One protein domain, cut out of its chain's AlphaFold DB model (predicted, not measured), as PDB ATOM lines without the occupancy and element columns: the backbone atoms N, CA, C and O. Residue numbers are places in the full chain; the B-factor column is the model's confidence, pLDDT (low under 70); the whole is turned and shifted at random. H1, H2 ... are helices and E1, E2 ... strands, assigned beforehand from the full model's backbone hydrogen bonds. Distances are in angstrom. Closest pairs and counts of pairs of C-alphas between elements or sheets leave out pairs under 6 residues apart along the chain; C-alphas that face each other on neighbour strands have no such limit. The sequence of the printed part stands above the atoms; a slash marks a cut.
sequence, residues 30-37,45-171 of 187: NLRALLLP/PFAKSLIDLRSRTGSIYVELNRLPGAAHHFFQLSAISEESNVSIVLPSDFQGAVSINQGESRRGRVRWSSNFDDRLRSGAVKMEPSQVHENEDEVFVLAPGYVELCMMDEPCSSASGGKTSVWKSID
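AT A GLANCE: This is residues 30 to 37 and 45 to 171 of the 187 residues of an uncharacterized protein of Pleurotus ostreatus PC15 (UniProt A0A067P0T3). The chain is wound in stacked, flattened turns that make a sandwich of two sheets face to face, their strands nearly aligned, with the small helix H1 packed at the end of the stack where E8 lies, beside E8 and E10. The turn of E9 and E10 slots in between earlier ones: E9 lies between E4 and E6, E10 between E5 and E7. The 135 printed residues include eleven named strands and one named helix, in the order E1 to E7, H1, E8 to E11; the sheets run E1, E3, E5, E10, E7, E11, mixed, and E2, E4, E9, E6, E8, all parallel. The class is mostly strand, with under half of the printed residues in named elements. The whole is compact, with a radius of gyration of the C-alphas of 14.3 A, and rounded, spanning 41 by 32 by 28 A.

IN THESE COORDINATES: Find C-alpha 30 at (227.435, 171.147, 176.139); E1 runs from there to residue 35, 16.6 A. Next come E2, residues 49 to 55, 20.1 A; E3, 60 to 66, 19.5 A; and E4, 75 to 81, 19.6 A. Then read E5, 86 to 90, 12.8 A; E6, 96 to 101, 17.0 A; and E7, 110 to 112. H1, residues 114 to 122, begins at C-alpha 114 (208.937, 183.327, 183.258) and runs 12.5 A. After it come E8, 125 to 127; E9, 137 to 142, 17.0 A; E10, 147 to 151, 13.7 A; and E11, 168 to 170, ending at C-alpha 170 (206.102, 172.219, 189.774).

HOW THE PARTS SIT: Start at edge strand E1, parallel to E3 at 17 degrees, with N 33 and O 63 2.9 A apart, within hydrogen-bond range. E5 and E10 are parallel at 14 degrees, with N 90 and O 150 at 2.8 A. E7 and E11 meet only at a point, C-alphas 111 and 169 facing each other at 4.9 A. In the other sheet, E4 and E9 are parallel at 7 degrees, with N 79 and O 140 at 2.8 A; E9 and E6 are parallel at 5 degrees, with N 99 and O 139 at 2.8 A. Between the sheets, the closest C-alphas of E3 and E4 are those of Ile 60 and Ser 81, 6.9 A apart. In H1 every O i to N i+4 pair is within hydrogen-bond range. H1 only grazes the five-strand sheet, with residues 116 to 120; its closest C-alphas to E10 are those of Phe 116 and Met 151, 6.0 A.

THE WHOLE: The C-alphas of Pro 45 and Gly 162 are the two farthest apart, 44.5 A. Residues 38 to 44 are not printed; C-alphas 37 and 45 are 12.7 A apart across this cut. Look at residues 152 to 167 for the long link, E10 to E11. Confidence is under 70 at residues 105 to 108 and 155 to 171; mean pLDDT of the printed part is 86.1.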
ATOM      1  N   ASN A  30     227.814 169.767 176.432       94.50
ATOM      2  CA  ASN A  30     227.435 171.147 176.139       94.50
ATOM      3  C   ASN A  30     227.245 171.297 174.628       94.50
ATOM      4  O   ASN A  30     228.226 171.354 173.883       94.50
ATOM      5  N   LEU A  31     225.986 171.319 174.189       94.19
ATOM      6  CA  LEU A  31     225.609 171.472 172.789       94.19
ATOM      7  C   LEU A  31     225.075 172.880 172.529       94.19
ATOM      8  O   LEU A  31     224.153 173.342 173.198       94.19
ATOM      9  N   ARG A  32     225.587 173.513 171.473       95.38
ATOM     10  CA  ARG A  32     224.978 174.693 170.856       95.38
ATOM     11  C   ARG A  32     224.640 174.360 169.414       95.38
ATOM     12  O   ARG A  32     225.551 174.087 168.637       95.38
ATOM     13  N   ALA A  33     223.359 174.369 169.065       92.88
ATOM     14  CA  ALA A  33     222.906 174.065 167.712       92.88
ATOM     15  C   ALA A  33     222.187 175.263 167.088       92.88
ATOM     16  O   ALA A  33     221.539 176.054 167.777       92.88
ATOM     17  N   LEU A  34     222.311 175.378 165.766       94.25
ATOM     18  CA  LEU A  34     221.721 176.440 164.967       94.25
ATOM     19  C   LEU A  34     220.794 175.834 163.911       94.25
ATOM     20  O   LEU A  34     221.247 175.093 163.040       94.25
ATOM     21  N   LEU A  35     219.507 176.162 163.976       92.56
ATOM     22  CA  LEU A  35     218.511 175.777 162.981       92.56
ATOM     23  C   LEU A  35     218.562 176.772 161.821       92.56
ATOM     24  O   LEU A  35     218.279 177.964 161.985       92.56
ATOM     25  N   LEU A  36     218.954 176.267 160.654       89.88
ATOM     26  CA  LEU A  36     219.101 177.044 159.427       89.88
ATOM     27  C   LEU A  36     217.781 177.088 158.643       89.88
ATOM     28  O   LEU A  36     216.997 176.140 158.725       89.88
ATOM     29  N   PRO A  37     217.519 178.153 157.867       87.31
ATOM     30  CA  PRO A  37     216.418 178.139 156.913       87.31
ATOM     31  C   PRO A  37     216.620 177.025 155.870       87.31
ATOM     32  O   PRO A  37     217.764 176.636 155.610       87.31
ATOM     33  N   PRO A  45     206.988 169.439 152.683       73.44
ATOM     34  CA  PRO A  45     207.396 169.624 154.076       73.44
ATOM     35  C   PRO A  45     208.901 169.418 154.279       73.44
ATOM     36  O   PRO A  45     209.491 168.473 153.756       73.44
ATOM     37  N   PHE A  46     209.518 170.294 155.073       79.00
ATOM     38  CA  PHE A  46     210.925 170.154 155.437       79.00
ATOM     39  C   PHE A  46     211.095 169.022 156.451       79.00
ATOM     40  O   PHE A  46     210.270 168.847 157.350       79.00
ATOM     41  N   ALA A  47     212.165 168.241 156.299       82.31
ATOM     42  CA  ALA A  47     212.491 167.204 157.264       82.31
ATOM     43  C   ALA A  47     212.793 167.835 158.632       82.31
ATOM     44  O   ALA A  47     213.479 168.851 158.726       82.31
ATOM     45  N   LYS A  48     212.283 167.206 159.690       89.62
ATOM     46  CA  LYS A  48     212.540 167.612 161.070       89.62
ATOM     47  C   LYS A  48     213.992 167.310 161.433       89.62
ATOM     48  O   LYS A  48     214.455 166.190 161.207       89.62
ATOM     49  N   SER A  49     214.693 168.276 162.020       90.44
ATOM     50  CA  SER A  49     216.034 168.034 162.567       90.44
ATOM     51  C   SER A  49     215.947 167.141 163.803       90.44
ATOM     52  O   SER A  49     215.115 167.387 164.670       90.44
ATOM     53  N   LEU A  50     216.802 166.121 163.899       93.31
ATOM     54  CA  LEU A  50     216.828 165.181 165.025       93.31
ATOM     55  C   LEU A  50     218.117 165.363 165.827       93.31
ATOM     56  O   LEU A  50     219.209 165.303 165.261       93.31
ATOM     57  N   ILE A  51     217.989 165.574 167.134       94.12
ATOM     58  CA  ILE A  51     219.105 165.775 168.058       94.12
ATOM     59  C   ILE A  51     218.941 164.798 169.221       94.12
ATOM     60  O   ILE A  51     218.067 164.981 170.063       94.12
ATOM     61  N   ASP A  52     219.800 163.781 169.283       95.38
ATOM     62  CA  ASP A  52     219.785 162.764 170.337       95.38
ATOM     63  C   ASP A  52     221.041 162.881 171.210       95.38
ATOM     64  O   ASP A  52     222.157 162.623 170.757       95.38
ATOM     65  N   LEU A  53     220.856 163.246 172.478       94.31
ATOM     66  CA  LEU A  53     221.915 163.414 173.469       94.31
ATOM     67  C   LEU A  53     221.736 162.429 174.615       94.31
ATOM     68  O   LEU A  53     220.649 162.302 175.184       94.31
ATOM     69  N   ARG A  54     222.828 161.764 174.996       93.38
ATOM     70  CA  ARG A  54     222.840 160.848 176.134       93.38
ATOM     71  C   ARG A  54     224.111 161.002 176.954       93.38
ATOM     72  O   ARG A  54     225.193 160.772 176.427       93.38
ATOM     73  N   SER A  55     223.956 161.302 178.239       91.81
ATOM     74  CA  SER A  55     225.027 161.233 179.234       91.81
ATOM     75  C   SER A  55     224.676 160.209 180.312       91.81
ATOM     76  O   SER A  55     223.517 160.076 180.709       91.81
ATOM     77  N   ARG A  56     225.673 159.452 180.776       89.56
ATOM     78  CA  ARG A  56     225.498 158.525 181.903       89.56
ATOM     79  C   ARG A  56     225.683 159.254 183.229       89.56
ATOM     80  O   ARG A  56     224.805 159.253 184.076       89.56
ATOM     81  N   THR A  57     226.816 159.917 183.366       87.56
ATOM     82  CA  THR A  57     227.353 160.416 184.636       87.56
ATOM     83  C   THR A  57     227.198 161.922 184.794       87.56
ATOM     84  O   THR A  57     227.037 162.403 185.915       87.56
ATOM     85  N   GLY A  58     227.205 162.694 183.709       89.25
ATOM     86  CA  GLY A  58     227.229 164.150 183.803       89.25
ATOM     87  C   GLY A  58     226.054 164.860 183.147       89.25
ATOM     88  O   GLY A  58     225.032 164.288 182.740       89.25
ATOM     89  N   SER A  59     226.170 166.176 183.192       92.19
ATOM     90  CA  SER A  59     225.094 167.103 182.891       92.19
ATOM     91  C   SER A  59     224.936 167.321 181.393       92.19
ATOM     92  O   SER A  59     225.890 167.213 180.623       92.19
ATOM     93  N   ILE A  60     223.713 167.630 180.967       94.94
ATOM     94  CA  ILE A  60     223.436 168.015 179.582       94.94
ATOM     95  C   ILE A  60     222.975 169.464 179.571       94.94
ATOM     96  O   ILE A  60     221.919 169.791 180.106       94.94
ATOM     97  N   TYR A  61     223.751 170.317 178.920       96.00
ATOM     98  CA  TYR A  61     223.366 171.670 178.556       96.00
ATOM     99  C   TYR A  61     223.136 171.738 177.048       96.00
ATOM    100  O   TYR A  61     224.016 171.379 176.262       96.00
ATOM    101  N   VAL A  62     221.962 172.217 176.644       96.38
ATOM    102  CA  VAL A  62     221.607 172.416 175.239       96.38
ATOM    103  C   VAL A  62     221.147 173.843 175.028       96.38
ATOM    104  O   VAL A  62     220.274 174.332 175.737       96.38
ATOM    105  N   GLU A  63     221.681 174.485 174.003       96.62
ATOM    106  CA  GLU A  63     221.235 175.789 173.539       96.62
ATOM    107  C   GLU A  63     220.872 175.704 172.060       96.62
ATOM    108  O   GLU A  63     221.724 175.449 171.203       96.62
ATOM    109  N   LEU A  64     219.590 175.894 171.761       96.00
ATOM    110  CA  LEU A  64     219.058 175.855 170.408       96.00
ATOM    111  C   LEU A  64     218.765 177.275 169.937       96.00
ATOM    112  O   LEU A  64     217.943 177.983 170.514       96.00
ATOM    113  N   ASN A  65     219.427 177.674 168.859       95.06
ATOM    114  CA  ASN A  65     219.226 178.949 168.188       95.06
ATOM    115  C   ASN A  65     218.477 178.704 166.877       95.06
ATOM    116  O   ASN A  65     218.839 177.800 166.124       95.06
ATOM    117  N   ARG A  66     217.474 179.525 166.554       94.38
ATOM    118  CA  ARG A  66     216.784 179.478 165.257       94.38
ATOM    119  C   ARG A  66     217.063 180.754 164.476       94.38
ATOM    120  O   ARG A  66     216.823 181.850 164.974       94.38
ATOM    121  N   LEU A  67     217.589 180.617 163.259       92.94
ATOM    122  CA  LEU A  67     217.859 181.778 162.417       92.94
ATOM    123  C   LEU A  67     216.573 182.374 161.826       92.94
ATOM    124  O   LEU A  67     215.606 181.648 161.568       92.94
ATOM    125  N   PRO A  68     216.577 183.681 161.509       91.50
ATOM    126  CA  PRO A  68     215.528 184.285 160.699       91.50
ATOM    127  C   PRO A  68     215.299 183.501 159.397       91.50
ATOM    128  O   PRO A  68     216.247 183.132 158.704       91.50
ATOM    129  N   GLY A  69     214.032 183.239 159.072       90.19
ATOM    130  CA  GLY A  69     213.638 182.427 157.913       90.19
ATOM    131  C   GLY A  69     213.536 180.921 158.187       90.19
ATOM    132  O   GLY A  69     212.991 180.200 157.357       90.19
ATOM    133  N   ALA A  70     213.975 180.438 159.353       91.69
ATOM    134  CA  ALA A  70     213.857 179.035 159.759       91.69
ATOM    135  C   ALA A  70     212.588 178.733 160.583       91.69
ATOM    136  O   ALA A  70     212.523 177.716 161.264       91.69
ATOM    137  N   ALA A  71     211.563 179.594 160.524       89.31
ATOM    138  CA  ALA A  71     210.333 179.469 161.321       89.31
ATOM    139  C   ALA A  71     209.543 178.170 161.061       89.31
ATOM    140  O   ALA A  71     208.783 177.722 161.911       89.31
ATOM    141  N   HIS A  72     209.723 177.563 159.886       87.69
ATOM    142  CA  HIS A  72     209.093 176.294 159.504       87.69
ATOM    143  C   HIS A  72     210.058 175.102 159.577       87.69
ATOM    144  O   HIS A  72     209.726 174.012 159.114       87.69
ATOM    145  N   HIS A  73     211.262 175.307 160.120       89.81
ATOM    146  CA  HIS A  73     212.211 174.236 160.377       89.81
ATOM    147  C   HIS A  73     212.001 173.717 161.802       89.81
ATOM    148  O   HIS A  73     212.525 174.263 162.778       89.81
ATOM    149  N   PHE A  74     211.215 172.648 161.899       92.81
ATOM    150  CA  PHE A  74     210.927 171.973 163.160       92.81
ATOM    151  C   PHE A  74     212.079 171.063 163.585       92.81
ATOM    152  O   PHE A  74     212.805 170.517 162.747       92.81
ATOM    153  N   PHE A  75     212.214 170.842 164.888       94.50
ATOM    154  CA  PHE A  75     213.207 169.919 165.434       94.50
ATOM    155  C   PHE A  75     212.607 168.963 166.466       94.50
ATOM    156  O   PHE A  75     211.540 169.206 167.026       94.50
ATOM    157  N   GLN A  76     213.321 167.874 166.715       96.12
ATOM    158  CA  GLN A  76     213.096 166.945 167.808       96.12
ATOM    159  C   GLN A  76     214.400 166.794 168.593       96.12
ATOM    160  O   GLN A  76     215.412 166.352 168.051       96.12
ATOM    161  N   LEU A  77     214.362 167.169 169.866       96.69
ATOM    162  CA  LEU A  77     215.453 167.033 170.819       96.69
ATOM    163  C   LEU A  77     215.115 165.928 171.823       96.69
ATOM    164  O   LEU A  77     214.086 165.994 172.490       96.69
ATOM    165  N   SER A  78     216.007 164.957 171.976       96.75
ATOM    166  CA  SER A  78     215.983 163.951 173.034       96.75
ATOM    167  C   SER A  78     217.220 164.129 173.909       96.75
ATOM    168  O   SER A  78     218.341 163.972 173.434       96.75
ATOM    169  N   ALA A  79     217.035 164.479 175.181       95.81
ATOM    170  CA  ALA A  79     218.116 164.659 176.146       95.81
ATOM    171  C   ALA A  79     217.956 163.676 177.311       95.81
ATOM    172  O   ALA A  79     217.029 163.786 178.115       95.81
ATOM    173  N   ILE A  80     218.864 162.704 177.402       94.50
ATOM    174  CA  ILE A  80     218.817 161.625 178.392       94.50
ATOM    175  C   ILE A  80     220.046 161.703 179.301       94.50
ATOM    176  O   ILE A  80     221.156 161.438 178.849       94.50
ATOM    177  N   SER A  81     219.857 162.017 180.581       92.81
ATOM    178  CA  SER A  81     220.896 161.923 181.615       92.81
ATOM    179  C   SER A  81     220.521 160.836 182.625       92.81
ATOM    180  O   SER A  81     219.397 160.829 183.125       92.81
ATOM    181  N   GLU A  82     221.422 159.892 182.913       89.50
ATOM    182  CA  GLU A  82     221.133 158.788 183.849       89.50
ATOM    183  C   GLU A  82     221.320 159.178 185.321       89.50
ATOM    184  O   GLU A  82     220.667 158.592 186.179       89.50
ATOM    185  N   GLU A  83     222.149 160.179 185.625       85.25
ATOM    186  CA  GLU A  83     222.469 160.555 187.014       85.25
ATOM    187  C   GLU A  83     222.382 162.060 187.296       85.25
ATOM    188  O   GLU A  83     222.321 162.476 188.455       85.25
ATOM    189  N   SER A  84     222.345 162.888 186.255       88.00
ATOM    190  CA  SER A  84     222.703 164.301 186.351       88.00
ATOM    191  C   SER A  84     221.605 165.241 185.842       88.00
ATOM    192  O   SER A  84     220.483 164.842 185.517       88.00
ATOM    193  N   ASN A  85     221.904 166.541 185.876       93.06
ATOM    194  CA  ASN A  85     220.962 167.604 185.535       93.06
ATOM    195  C   ASN A  85     220.885 167.830 184.021       93.06
ATOM    196  O   ASN A  85     221.868 167.644 183.300       93.06
ATOM    197  N   VAL A  86     219.732 168.314 183.563       94.88
ATOM    198  CA  VAL A  86     219.521 168.742 182.176       94.88
ATOM    199  C   VAL A  86     219.075 170.201 182.156       94.88
ATOM    200  O   VAL A  86     218.184 170.604 182.900       94.88
ATOM    201  N   SER A  87     219.691 171.007 181.301       96.62
ATOM    202  CA  SER A  87     219.360 172.416 181.102       96.62
ATOM    203  C   SER A  87     219.219 172.695 179.615       96.62
ATOM    204  O   SER A  87     220.133 172.415 178.842       96.62
ATOM    205  N   ILE A  88     218.071 173.225 179.205       97.25
ATOM    206  CA  ILE A  88     217.758 173.469 177.795       97.25
ATOM    207  C   ILE A  88     217.325 174.922 177.621       97.25
ATOM    208  O   ILE A  88     216.376 175.380 178.258       97.25
ATOM    209  N   VAL A  89     218.005 175.625 176.720       97.12
ATOM    210  CA  VAL A  89     217.635 176.950 176.222       97.12
ATOM    211  C   VAL A  89     216.998 176.780 174.847       97.12
ATOM    212  O   VAL A  89     217.651 176.338 173.899       97.12
ATOM    213  N   LEU A  90     215.715 177.109 174.756       97.25
ATOM    214  CA  LEU A  90     214.903 176.984 173.550       97.25
ATOM    215  C   LEU A  90     214.848 178.309 172.775       97.25
ATOM    216  O   LEU A  90     214.924 179.375 173.398       97.25
ATOM    217  N   PRO A  91     214.649 178.266 171.442       96.31
ATOM    218  CA  PRO A  91     214.435 179.467 170.646       96.31
ATOM    219  C   PRO A  91     213.257 180.286 171.182       96.31
ATOM    220  O   PRO A  91     212.265 179.734 171.661       96.31
ATOM    221  N   SER A  92     213.339 181.610 171.067       94.12
ATOM    222  CA  SER A  92     212.288 182.548 171.490       94.12
ATOM    223  C   SER A  92     210.920 182.257 170.865       94.12
ATOM    224  O   SER A  92     209.879 182.532 171.462       94.12
ATOM    225  N   ASP A  93     210.920 181.701 169.654       94.19
ATOM    226  CA  ASP A  93     209.762 181.335 168.847       94.19
ATOM    227  C   ASP A  93     209.436 179.831 168.895       94.19
ATOM    228  O   ASP A  93     208.683 179.341 168.056       94.19
ATOM    229  N   PHE A  94     209.983 179.096 169.871       95.81
ATOM    230  CA  PHE A  94     209.652 177.691 170.092       95.81
ATOM    231  C   PHE A  94     208.137 177.499 170.232       95.81
ATOM    232  O   PHE A  94     207.475 178.157 171.046       95.81
ATOM    233  N   GLN A  95     207.603 176.569 169.441       94.81
ATOM    234  CA  GLN A  95     206.195 176.201 169.460       94.81
ATOM    235  C   GLN A  95     206.075 174.687 169.354       94.81
ATOM    236  O   GLN A  95     206.374 174.096 168.316       94.81
ATOM    237  N   GLY A  96     205.593 174.054 170.421       96.06
ATOM    238  CA  GLY A  96     205.412 172.614 170.405       96.06
ATOM    239  C   GLY A  96     205.348 171.959 171.772       96.06
ATOM    240  O   GLY A  96     204.765 172.483 172.725       96.06
ATOM    241  N   ALA A  97     205.895 170.753 171.823       96.75
ATOM    242  CA  ALA A  97     205.706 169.792 172.889       96.75
ATOM    243  C   ALA A  97     206.965 169.631 173.738       96.75
ATOM    244  O   ALA A  97     208.065 169.472 173.210       96.75
ATOM    245  N   VAL A  98     206.777 169.593 175.056       97.31
ATOM    246  CA  VAL A  98     207.824 169.253 176.017       97.31
ATOM    247  C   VAL A  98     207.343 168.118 176.913       97.31
ATOM    248  O   VAL A  98     206.310 168.231 177.573       97.31
ATOM    249  N   SER A  99     208.119 167.042 176.955       95.81
ATOM    250  CA  SER A  99     207.872 165.870 177.793       95.81
ATOM    251  C   SER A  99     209.093 165.605 178.667       95.81
ATOM    252  O   SER A  99     210.213 165.508 178.169       95.81
ATOM    253  N   ILE A 100     208.890 165.496 179.974       94.50
ATOM    254  CA  ILE A 100     209.915 165.358 181.002       94.50
ATOM    255  C   ILE A 100     209.593 164.144 181.868       94.50
ATOM    256  O   ILE A 100     208.640 164.119 182.644       94.50
ATOM    257  N   ASN A 101     210.466 163.148 181.812       91.94
ATOM    258  CA  ASN A 101     210.426 161.998 182.694       91.94
ATOM    259  C   ASN A 101     211.561 162.088 183.724       91.94
ATOM    260  O   ASN A 101     212.736 162.032 183.369       91.94
ATOM    261  N   GLN A 102     211.214 162.192 185.007       87.31
ATOM    262  CA  GLN A 102     212.191 162.279 186.102       87.31
ATOM    263  C   GLN A 102     212.559 160.921 186.731       87.31
ATOM    264  O   GLN A 102     213.168 160.852 187.800       87.31
ATOM    265  N   GLY A 103     212.208 159.814 186.071       78.56
ATOM    266  CA  GLY A 103     212.422 158.470 186.603       78.56
ATOM    267  C   GLY A 103     211.674 158.235 187.922       78.56
ATOM    268  O   GLY A 103     210.695 158.907 188.241       78.56
ATOM    269  N   GLU A 104     212.131 157.263 188.714       72.00
ATOM    270  CA  GLU A 104     211.535 156.947 190.027       72.00
ATOM    271  C   GLU A 104     211.970 157.925 191.139       72.00
ATOM    272  O   GLU A 104     211.485 157.867 192.273       72.00
ATOM    273  N   SER A 105     212.880 158.852 190.826       60.03
ATOM    274  CA  SER A 105     213.436 159.798 191.787       60.03
ATOM    275  C   SER A 105     212.460 160.943 192.058       60.03
ATOM    276  O   SER A 105     212.341 161.895 191.293       60.03
ATOM    277  N   ARG A 106     211.810 160.918 193.226       57.84
ATOM    278  CA  ARG A 106     210.932 162.002 193.719       57.84
ATOM    279  C   ARG A 106     211.669 163.305 194.091       57.84
ATOM    280  O   ARG A 106     211.091 164.156 194.765       57.84
ATOM    281  N   ARG A 107     212.958 163.438 193.759       57.91
ATOM    282  CA  ARG A 107     213.802 164.585 194.145       57.91
ATOM    283  C   ARG A 107     214.129 165.535 192.994       57.91
ATOM    284  O   ARG A 107     214.577 166.648 193.274       57.91
ATOM    285  N   GLY A 108     213.911 165.133 191.743       61.22
ATOM    286  CA  GLY A 108     214.074 166.024 190.600       61.22
ATOM    287  C   GLY A 108     213.029 167.135 190.659       61.22
ATOM    288  O   GLY A 108     211.838 166.863 190.741       61.22
ATOM    289  N   ARG A 109     213.451 168.402 190.637       83.38
ATOM    290  CA  ARG A 109     212.534 169.533 190.428       83.38
ATOM    291  C   ARG A 109     212.628 169.946 188.971       83.38
ATOM    292  O   ARG A 109     213.735 170.091 188.461       83.38
ATOM    293  N   VAL A 110     211.491 170.132 188.316       91.88
ATOM    294  CA  VAL A 110     211.455 170.857 187.047       91.88
ATOM    295  C   VAL A 110     211.280 172.332 187.380       91.88
ATOM    296  O   VAL A 110     210.410 172.686 188.182       91.88
ATOM    297  N   ARG A 111     212.099 173.197 186.785       93.00
ATOM    298  CA  ARG A 111     211.820 174.631 186.777       93.00
ATOM    299  C   ARG A 111     211.957 175.189 185.377       93.00
ATOM    300  O   ARG A 111     212.689 174.669 184.537       93.00
ATOM    301  N   TRP A 112     211.270 176.295 185.165       94.31
ATOM    302  CA  TRP A 112     211.343 177.041 183.927       94.31
ATOM    303  C   TRP A 112     211.287 178.544 184.160       94.31
ATOM    304  O   TRP A 112     210.819 179.018 185.200       94.31
ATOM    305  N   SER A 113     211.800 179.264 183.166       93.44
ATOM    306  CA  SER A 113     211.798 180.727 183.083       93.44
ATOM    307  C   SER A 113     210.378 181.323 183.021       93.44
ATOM    308  O   SER A 113     209.419 180.628 182.671       93.44
ATOM    309  N   SER A 114     210.225 182.615 183.332       91.81
ATOM    310  CA  SER A 114     208.937 183.327 183.258       91.81
ATOM    311  C   SER A 114     208.352 183.292 181.850       91.81
ATOM    312  O   SER A 114     207.173 182.989 181.681       91.81
ATOM    313  N   ASN A 115     209.189 183.515 180.837       91.31
ATOM    314  CA  ASN A 115     208.745 183.507 179.445       91.31
ATOM    315  C   ASN A 115     208.238 182.130 179.003       91.31
ATOM    316  O   ASN A 115     207.287 182.031 178.228       91.31
ATOM    317  N   PHE A 116     208.840 181.054 179.514       94.62
ATOM    318  CA  PHE A 116     208.339 179.705 179.261       94.62
ATOM    319  C   PHE A 116     206.940 179.510 179.868       94.62
ATOM    320  O   PHE A 116     206.061 178.948 179.220       94.62
ATOM    321  N   ASP A 117     206.699 180.023 181.080       94.31
ATOM    322  CA  ASP A 117     205.378 179.988 181.723       94.31
ATOM    323  C   ASP A 117     204.328 180.794 180.944       94.31
ATOM    324  O   ASP A 117     203.197 180.343 180.775       94.31
ATOM    325  N   ASP A 118     204.696 181.959 180.410       93.81
ATOM    326  CA  ASP A 118     203.821 182.758 179.545       93.81
ATOM    327  C   ASP A 118     203.434 181.994 178.277       93.81
ATOM    328  O   ASP A 118     202.258 181.932 177.901       93.81
ATOM    329  N   ARG A 119     204.411 181.336 177.648       94.75
ATOM    330  CA  ARG A 119     204.195 180.509 176.457       94.75
ATOM    331  C   ARG A 119     203.322 179.296 176.758       94.75
ATOM    332  O   ARG A 119     202.412 179.011 175.979       94.75
ATOM    333  N   LEU A 120     203.531 178.648 177.902       95.00
ATOM    334  CA  LEU A 120     202.683 177.565 178.392       95.00
ATOM    335  C   LEU A 120     201.235 178.039 178.586       95.00
ATOM    336  O   LEU A 120     200.306 177.411 178.082       95.00
ATOM    337  N   ARG A 121     201.029 179.187 179.244       95.31
ATOM    338  CA  ARG A 121     199.693 179.772 179.471       95.31
ATOM    339  C   ARG A 121     198.989 180.180 178.179       95.31
ATOM    340  O   ARG A 121     197.771 180.065 178.093       95.31
ATOM    341  N   SER A 122     199.743 180.635 177.180       96.25
ATOM    342  CA  SER A 122     199.205 180.971 175.855       96.25
ATOM    343  C   SER A 122     198.873 179.749 174.987       96.25
ATOM    344  O   SER A 122     198.221 179.895 173.957       96.25
ATOM    345  N   GLY A 123     199.327 178.550 175.376       94.88
ATOM    346  CA  GLY A 123     199.181 177.319 174.593       94.88
ATOM    347  C   GLY A 123     200.211 177.141 173.470       94.88
ATOM    348  O   GLY A 123     200.134 176.159 172.735       94.88
ATOM    349  N   ALA A 124     201.182 178.053 173.339       94.81
ATOM    350  CA  ALA A 124     202.294 177.913 172.396       94.81
ATOM    351  C   ALA A 124     203.224 176.744 172.769       94.81
ATOM    352  O   ALA A 124     203.794 176.098 171.892       94.81
ATOM    353  N   VAL A 125     203.345 176.457 174.068       96.31
ATOM    354  CA  VAL A 125     204.076 175.303 174.599       96.31
ATOM    355  C   VAL A 125     203.109 174.384 175.325       96.31
ATOM    356  O   VAL A 125     202.255 174.847 176.080       96.31
ATOM    357  N   LYS A 126     203.248 173.077 175.110       96.31
ATOM    358  CA  LYS A 126     202.428 172.038 175.738       96.31
ATOM    359  C   LYS A 126     203.322 171.127 176.573       96.31
ATOM    360  O   LYS A 126     204.293 170.584 176.053       96.31
ATOM    361  N   MET A 127     202.970 170.936 177.842       94.25
ATOM    362  CA  MET A 127     203.649 169.996 178.739       94.25
ATOM    363  C   MET A 127     202.947 168.639 178.715       94.25
ATOM    364  O   MET A 127     201.724 168.589 178.841       94.25
ATOM    365  N   GLU A 128     203.715 167.558 178.577       89.38
ATOM    366  CA  GLU A 128     203.221 166.172 178.529       89.38
ATOM    367  C   GLU A 128     202.040 165.952 177.561       89.38
ATOM    368  O   GLU A 128     201.011 165.378 177.947       89.38
ATOM    369  N   PRO A 129     202.121 166.423 176.301       85.81
ATOM    370  CA  PRO A 129     201.006 166.265 175.384       85.81
ATOM    371  C   PRO A 129     200.783 164.788 175.043       85.81
ATOM    372  O   PRO A 129     201.712 164.014 174.823       85.81
ATOM    373  N   SER A 130     199.513 164.395 174.945       83.56
ATOM    374  CA  SER A 130     199.115 163.040 174.547       83.56
ATOM    375  C   SER A 130     199.410 162.729 173.076       83.56
ATOM    376  O   SER A 130     199.505 161.555 172.713       83.56
ATOM    377  N   GLN A 131     199.526 163.766 172.246       84.81
ATOM    378  CA  GLN A 131     199.815 163.693 170.821       84.81
ATOM    379  C   GLN A 131     200.623 164.925 170.412       84.81
ATOM    380  O   GLN A 131     200.272 166.043 170.793       84.81
ATOM    381  N   VAL A 132     201.680 164.715 169.627       85.31
ATOM    382  CA  VAL A 132     202.461 165.796 169.019       85.31
ATOM    383  C   VAL A 132     202.158 165.865 167.527       85.31
ATOM    384  O   VAL A 132     201.956 164.833 166.884       85.31
ATOM    385  N   HIS A 133     202.071 167.080 166.989       87.19
ATOM    386  CA  HIS A 133     201.874 167.297 165.561       87.19
ATOM    387  C   HIS A 133     203.208 167.256 164.810       87.19
ATOM    388  O   HIS A 133     204.238 167.692 165.313       87.19
ATOM    389  N   GLU A 134     203.177 166.792 163.559       86.38
ATOM    390  CA  GLU A 134     204.372 166.726 162.703       86.38
ATOM    391  C   GLU A 134     205.007 168.111 162.470       86.38
ATOM    392  O   GLU A 134     206.223 168.212 162.325       86.38
ATOM    393  N   ASN A 135     204.191 169.170 162.527       90.19
ATOM    394  CA  ASN A 135     204.571 170.571 162.320       90.19
ATOM    395  C   ASN A 135     204.769 171.343 163.640       90.19
ATOM    396  O   ASN A 135     204.424 172.519 163.726       90.19
ATOM    397  N   GLU A 136     205.219 170.670 164.695       94.19
ATOM    398  CA  GLU A 136     205.537 171.283 165.990       94.19
ATOM    399  C   GLU A 136     206.945 170.879 166.420       94.19
ATOM    400  O   GLU A 136     207.430 169.815 166.042       94.19
ATOM    401  N   ASP A 137     207.607 171.703 167.225       95.94
ATOM    402  CA  ASP A 137     208.867 171.317 167.851       95.94
ATOM    403  C   ASP A 137     208.642 170.262 168.945       95.94
ATOM    404  O   ASP A 137     207.594 170.212 169.594       95.94
ATOM    405  N   GLU A 138     209.643 169.416 169.169       97.19
ATOM    406  CA  GLU A 138     209.586 168.332 170.145       97.19
ATOM    407  C   GLU A 138     210.800 168.353 171.064       97.19
ATOM    408  O   GLU A 138     211.941 168.350 170.607       97.19
ATOM    409  N   VAL A 139     210.556 168.326 172.371       97.69
ATOM    410  CA  VAL A 139     211.594 168.193 173.392       97.69
ATOM    411  C   VAL A 139     211.213 167.059 174.329       97.69
ATOM    412  O   VAL A 139     210.181 167.101 174.995       97.69
ATOM    413  N   PHE A 140     212.070 166.051 174.406       97.00
ATOM    414  CA  PHE A 140     211.973 164.955 175.351       97.00
ATOM    415  C   PHE A 140     213.174 164.985 176.293       97.00
ATOM    416  O   PHE A 140     214.322 165.006 175.851       97.00
ATOM    417  N   VAL A 141     212.907 164.960 177.594       95.88
ATOM    418  CA  VAL A 141     213.927 164.930 178.639       95.88
ATOM    419  C   VAL A 141     213.705 163.717 179.527       95.88
ATOM    420  O   VAL A 141     212.619 163.533 180.072       95.88
ATOM    421  N   LEU A 142     214.745 162.910 179.717       93.94
ATOM    422  CA  LEU A 142     214.791 161.872 180.743       93.94
ATOM    423  C   LEU A 142     215.964 162.175 181.668       93.94
ATOM    424  O   LEU A 142     217.110 162.053 181.250       93.94
ATOM    425  N   ALA A 143     215.682 162.588 182.900       92.19
ATOM    426  CA  ALA A 143     216.723 162.931 183.864       92.19
ATOM    427  C   ALA A 143     216.222 162.769 185.304       92.19
ATOM    428  O   ALA A 143     215.252 163.434 185.669       92.19
ATOM    429  N   PRO A 144     216.866 161.949 186.156       90.06
ATOM    430  CA  PRO A 144     216.488 161.848 187.566       90.06
ATOM    431  C   PRO A 144     216.913 163.068 188.391       90.06
ATOM    432  O   PRO A 144     216.438 163.245 189.520       90.06
ATOM    433  N   GLY A 145     217.824 163.880 187.848       89.88
ATOM    434  CA  GLY A 145     218.262 165.144 188.416       89.88
ATOM    435  C   GLY A 145     217.278 166.294 188.188       89.88
ATOM    436  O   GLY A 145     216.081 166.128 187.947       89.88
ATOM    437  N   TYR A 146     217.800 167.507 188.310       91.69
ATOM    438  CA  TYR A 146     217.066 168.737 188.045       91.69
ATOM    439  C   TYR A 146     216.925 168.986 186.539       91.69
ATOM    440  O   TYR A 146     217.862 168.737 185.777       91.69
ATOM    441  N   VAL A 147     215.769 169.517 186.127       94.31
ATOM    442  CA  VAL A 147     215.516 169.926 184.739       94.31
ATOM    443  C   VAL A 147     215.219 171.423 184.697       94.31
ATOM    444  O   VAL A 147     214.287 171.889 185.357       94.31
ATOM    445  N   GLU A 148     216.006 172.163 183.917       95.62
ATOM    446  CA  GLU A 148     215.834 173.598 183.657       95.62
ATOM    447  C   GLU A 148     215.411 173.833 182.210       95.62
ATOM    448  O   GLU A 148     216.085 173.372 181.287       95.62
ATOM    449  N   LEU A 149     214.331 174.589 182.016       96.19
ATOM    450  CA  LEU A 149     213.887 175.034 180.696       96.19
ATOM    451  C   LEU A 149     213.852 176.561 180.625       96.19
ATOM    452  O   LEU A 149     213.143 177.226 181.386       96.19
ATOM    453  N   CYS A 150     214.584 177.129 179.678       95.69
ATOM    454  CA  CYS A 150     214.632 178.568 179.450       95.69
ATOM    455  C   CYS A 150     214.247 178.897 178.014       95.69
ATOM    456  O   CYS A 150     214.510 178.122 177.098       95.69
ATOM    457  N   MET A 151     213.673 180.079 177.820       95.19
ATOM    458  CA  MET A 151     213.582 180.697 176.499       95.19
ATOM    459  C   MET A 151     214.809 181.590 176.304       95.19
ATOM    460  O   MET A 151     215.242 182.236 177.254       95.19
ATOM    461  N   MET A 152     215.345 181.663 175.087       91.31
ATOM    462  CA  MET A 152     216.555 182.431 174.761       91.31
ATOM    463  C   MET A 152     216.479 183.931 175.105       91.31
ATOM    464  O   MET A 152     217.507 184.565 175.325       91.31
ATOM    465  N   ASP A 153     215.271 184.485 175.218       83.50
ATOM    466  CA  ASP A 153     215.041 185.883 175.599       83.50
ATOM    467  C   ASP A 153     215.299 186.166 177.098       83.50
ATOM    468  O   ASP A 153     215.252 187.322 177.522       83.50
ATOM    469  N   GLU A 154     215.576 185.139 177.917       71.81
ATOM    470  CA  GLU A 154     215.928 185.260 179.337       71.81
ATOM    471  C   GLU A 154     217.188 184.441 179.687       71.81
ATOM    472  O   GLU A 154     217.326 183.288 179.275       71.81
ATOM    473  N   PRO A 155     218.115 184.983 180.499       60.81
ATOM    474  CA  PRO A 155     219.264 184.211 180.959       60.81
ATOM    475  C   PRO A 155     218.822 183.095 181.923       60.81
ATOM    476  O   PRO A 155     218.199 183.376 182.952       60.81
ATOM    477  N   CYS A 156     219.193 181.836 181.645       60.38
ATOM    478  CA  CYS A 156     219.134 180.772 182.656       60.38
ATOM    479  C   CYS A 156     220.011 181.150 183.857       60.38
ATOM    480  O   CYS A 156     221.073 181.761 183.707       60.38
ATOM    481  N   SER A 157     219.612 180.754 185.064       59.34
ATOM    482  CA  SER A 157     220.302 181.210 186.289       59.34
ATOM    483  C   SER A 157     221.600 180.476 186.576       59.34
ATOM    484  O   SER A 157     222.220 180.705 187.614       59.34
ATOM    485  N   SER A 158     221.999 179.552 185.714       53.34
ATOM    486  CA  SER A 158     222.968 178.521 186.053       53.34
ATOM    487  C   SER A 158     224.424 179.000 186.143       53.34
ATOM    488  O   SER A 158     225.288 178.169 186.404       53.34
ATOM    489  N   ALA A 159     224.734 180.304 186.027       46.75
ATOM    490  CA  ALA A 159     226.138 180.742 186.102       46.75
ATOM    491  C   ALA A 159     226.492 182.130 186.678       46.75
ATOM    492  O   ALA A 159     227.685 182.418 186.753       46.75
ATOM    493  N   SER A 160     225.583 183.010 187.128       38.03
ATOM    494  CA  SER A 160     226.063 184.268 187.746       38.03
ATOM    495  C   SER A 160     225.156 184.824 188.837       38.03
ATOM    496  O   SER A 160     223.966 185.060 188.644       38.03
ATOM    497  N   GLY A 161     225.746 185.009 190.020       44.19
ATOM    498  CA  GLY A 161     225.097 185.629 191.162       44.19
ATOM    499  C   GLY A 161     224.670 187.057 190.838       44.19
ATOM    500  O   GLY A 161     225.466 187.860 190.361       44.19
ATOM    501  N   GLY A 162     223.411 187.373 191.136       39.50
ATOM    502  CA  GLY A 162     222.925 188.748 191.138       39.50
ATOM    503  C   GLY A 162     221.873 189.073 190.085       39.50
ATOM    504  O   GLY A 162     222.005 190.082 189.404       39.50
ATOM    505  N   LYS A 163     220.811 188.268 189.976       43.25
ATOM    506  CA  LYS A 163     219.439 188.732 189.690       43.25
ATOM    507  C   LYS A 163     218.464 187.578 189.927       43.25
ATOM    508  O   LYS A 163     218.652 186.481 189.418       43.25
ATOM    509  N   THR A 164     217.454 187.818 190.755       41.78
ATOM    510  CA  THR A 164     216.426 186.838 191.116       41.78
ATOM    511  C   THR A 164     215.430 186.697 189.969       41.78
ATOM    512  O   THR A 164     214.420 187.398 189.929       41.78
ATOM    513  N   SER A 165     215.713 185.815 189.018       50.06
ATOM    514  CA  SER A 165     214.684 185.272 188.130       50.06
ATOM    515  C   SER A 165     213.657 184.516 188.984       50.06
ATOM    516  O   SER A 165     214.006 183.760 189.897       50.06
ATOM    517  N   VAL A 166     212.372 184.793 188.759       56.22
ATOM    518  CA  VAL A 166     211.269 184.184 189.512       56.22
ATOM    519  C   VAL A 166     211.007 182.805 188.919       56.22
ATOM    520  O   VAL A 166     210.267 182.658 187.953       56.22
ATOM    521  N   TRP A 167     211.643 181.784 189.488       52.34
ATOM    522  CA  TRP A 167     211.446 180.401 189.060       52.34
ATOM    523  C   TRP A 167     210.157 179.834 189.628       52.34
ATOM    524  O   TRP A 167     209.925 179.875 190.839       52.34
ATOM    525  N   LYS A 168     209.357 179.222 188.760       63.19
ATOM    526  CA  LYS A 168     208.255 178.362 189.185       63.19
ATOM    527  C   LYS A 168     208.759 176.926 189.257       63.19
ATOM    528  O   LYS A 168     209.399 176.437 188.331       63.19
ATOM    529  N   SER A 169     208.506 176.276 190.387       63.03
ATOM    530  CA  SER A 169     208.736 174.843 190.579       63.03
ATOM    531  C   SER A 169     207.380 174.162 190.516       63.03
ATOM    532  O   SER A 169     206.469 174.579 191.231       63.03
ATOM    533  N   ILE A 170     207.249 173.124 189.696       60.31
ATOM    534  CA  ILE A 170     206.102 172.219 189.774       60.31
ATOM    535  C   ILE A 170     206.595 170.898 190.342       60.31
ATOM    536  O   ILE A 170     207.479 170.261 189.776       60.31
ATOM    537  N   ASP A 171     206.008 170.497 191.465       53.78
ATOM    538  CA  ASP A 171     206.083 169.119 191.928       53.78
ATOM    539  C   ASP A 171     205.092 168.325 191.067       53.78
ATOM    540  O   ASP A 171     203.877 168.403 191.259       53.78
TER     541      ASP A 171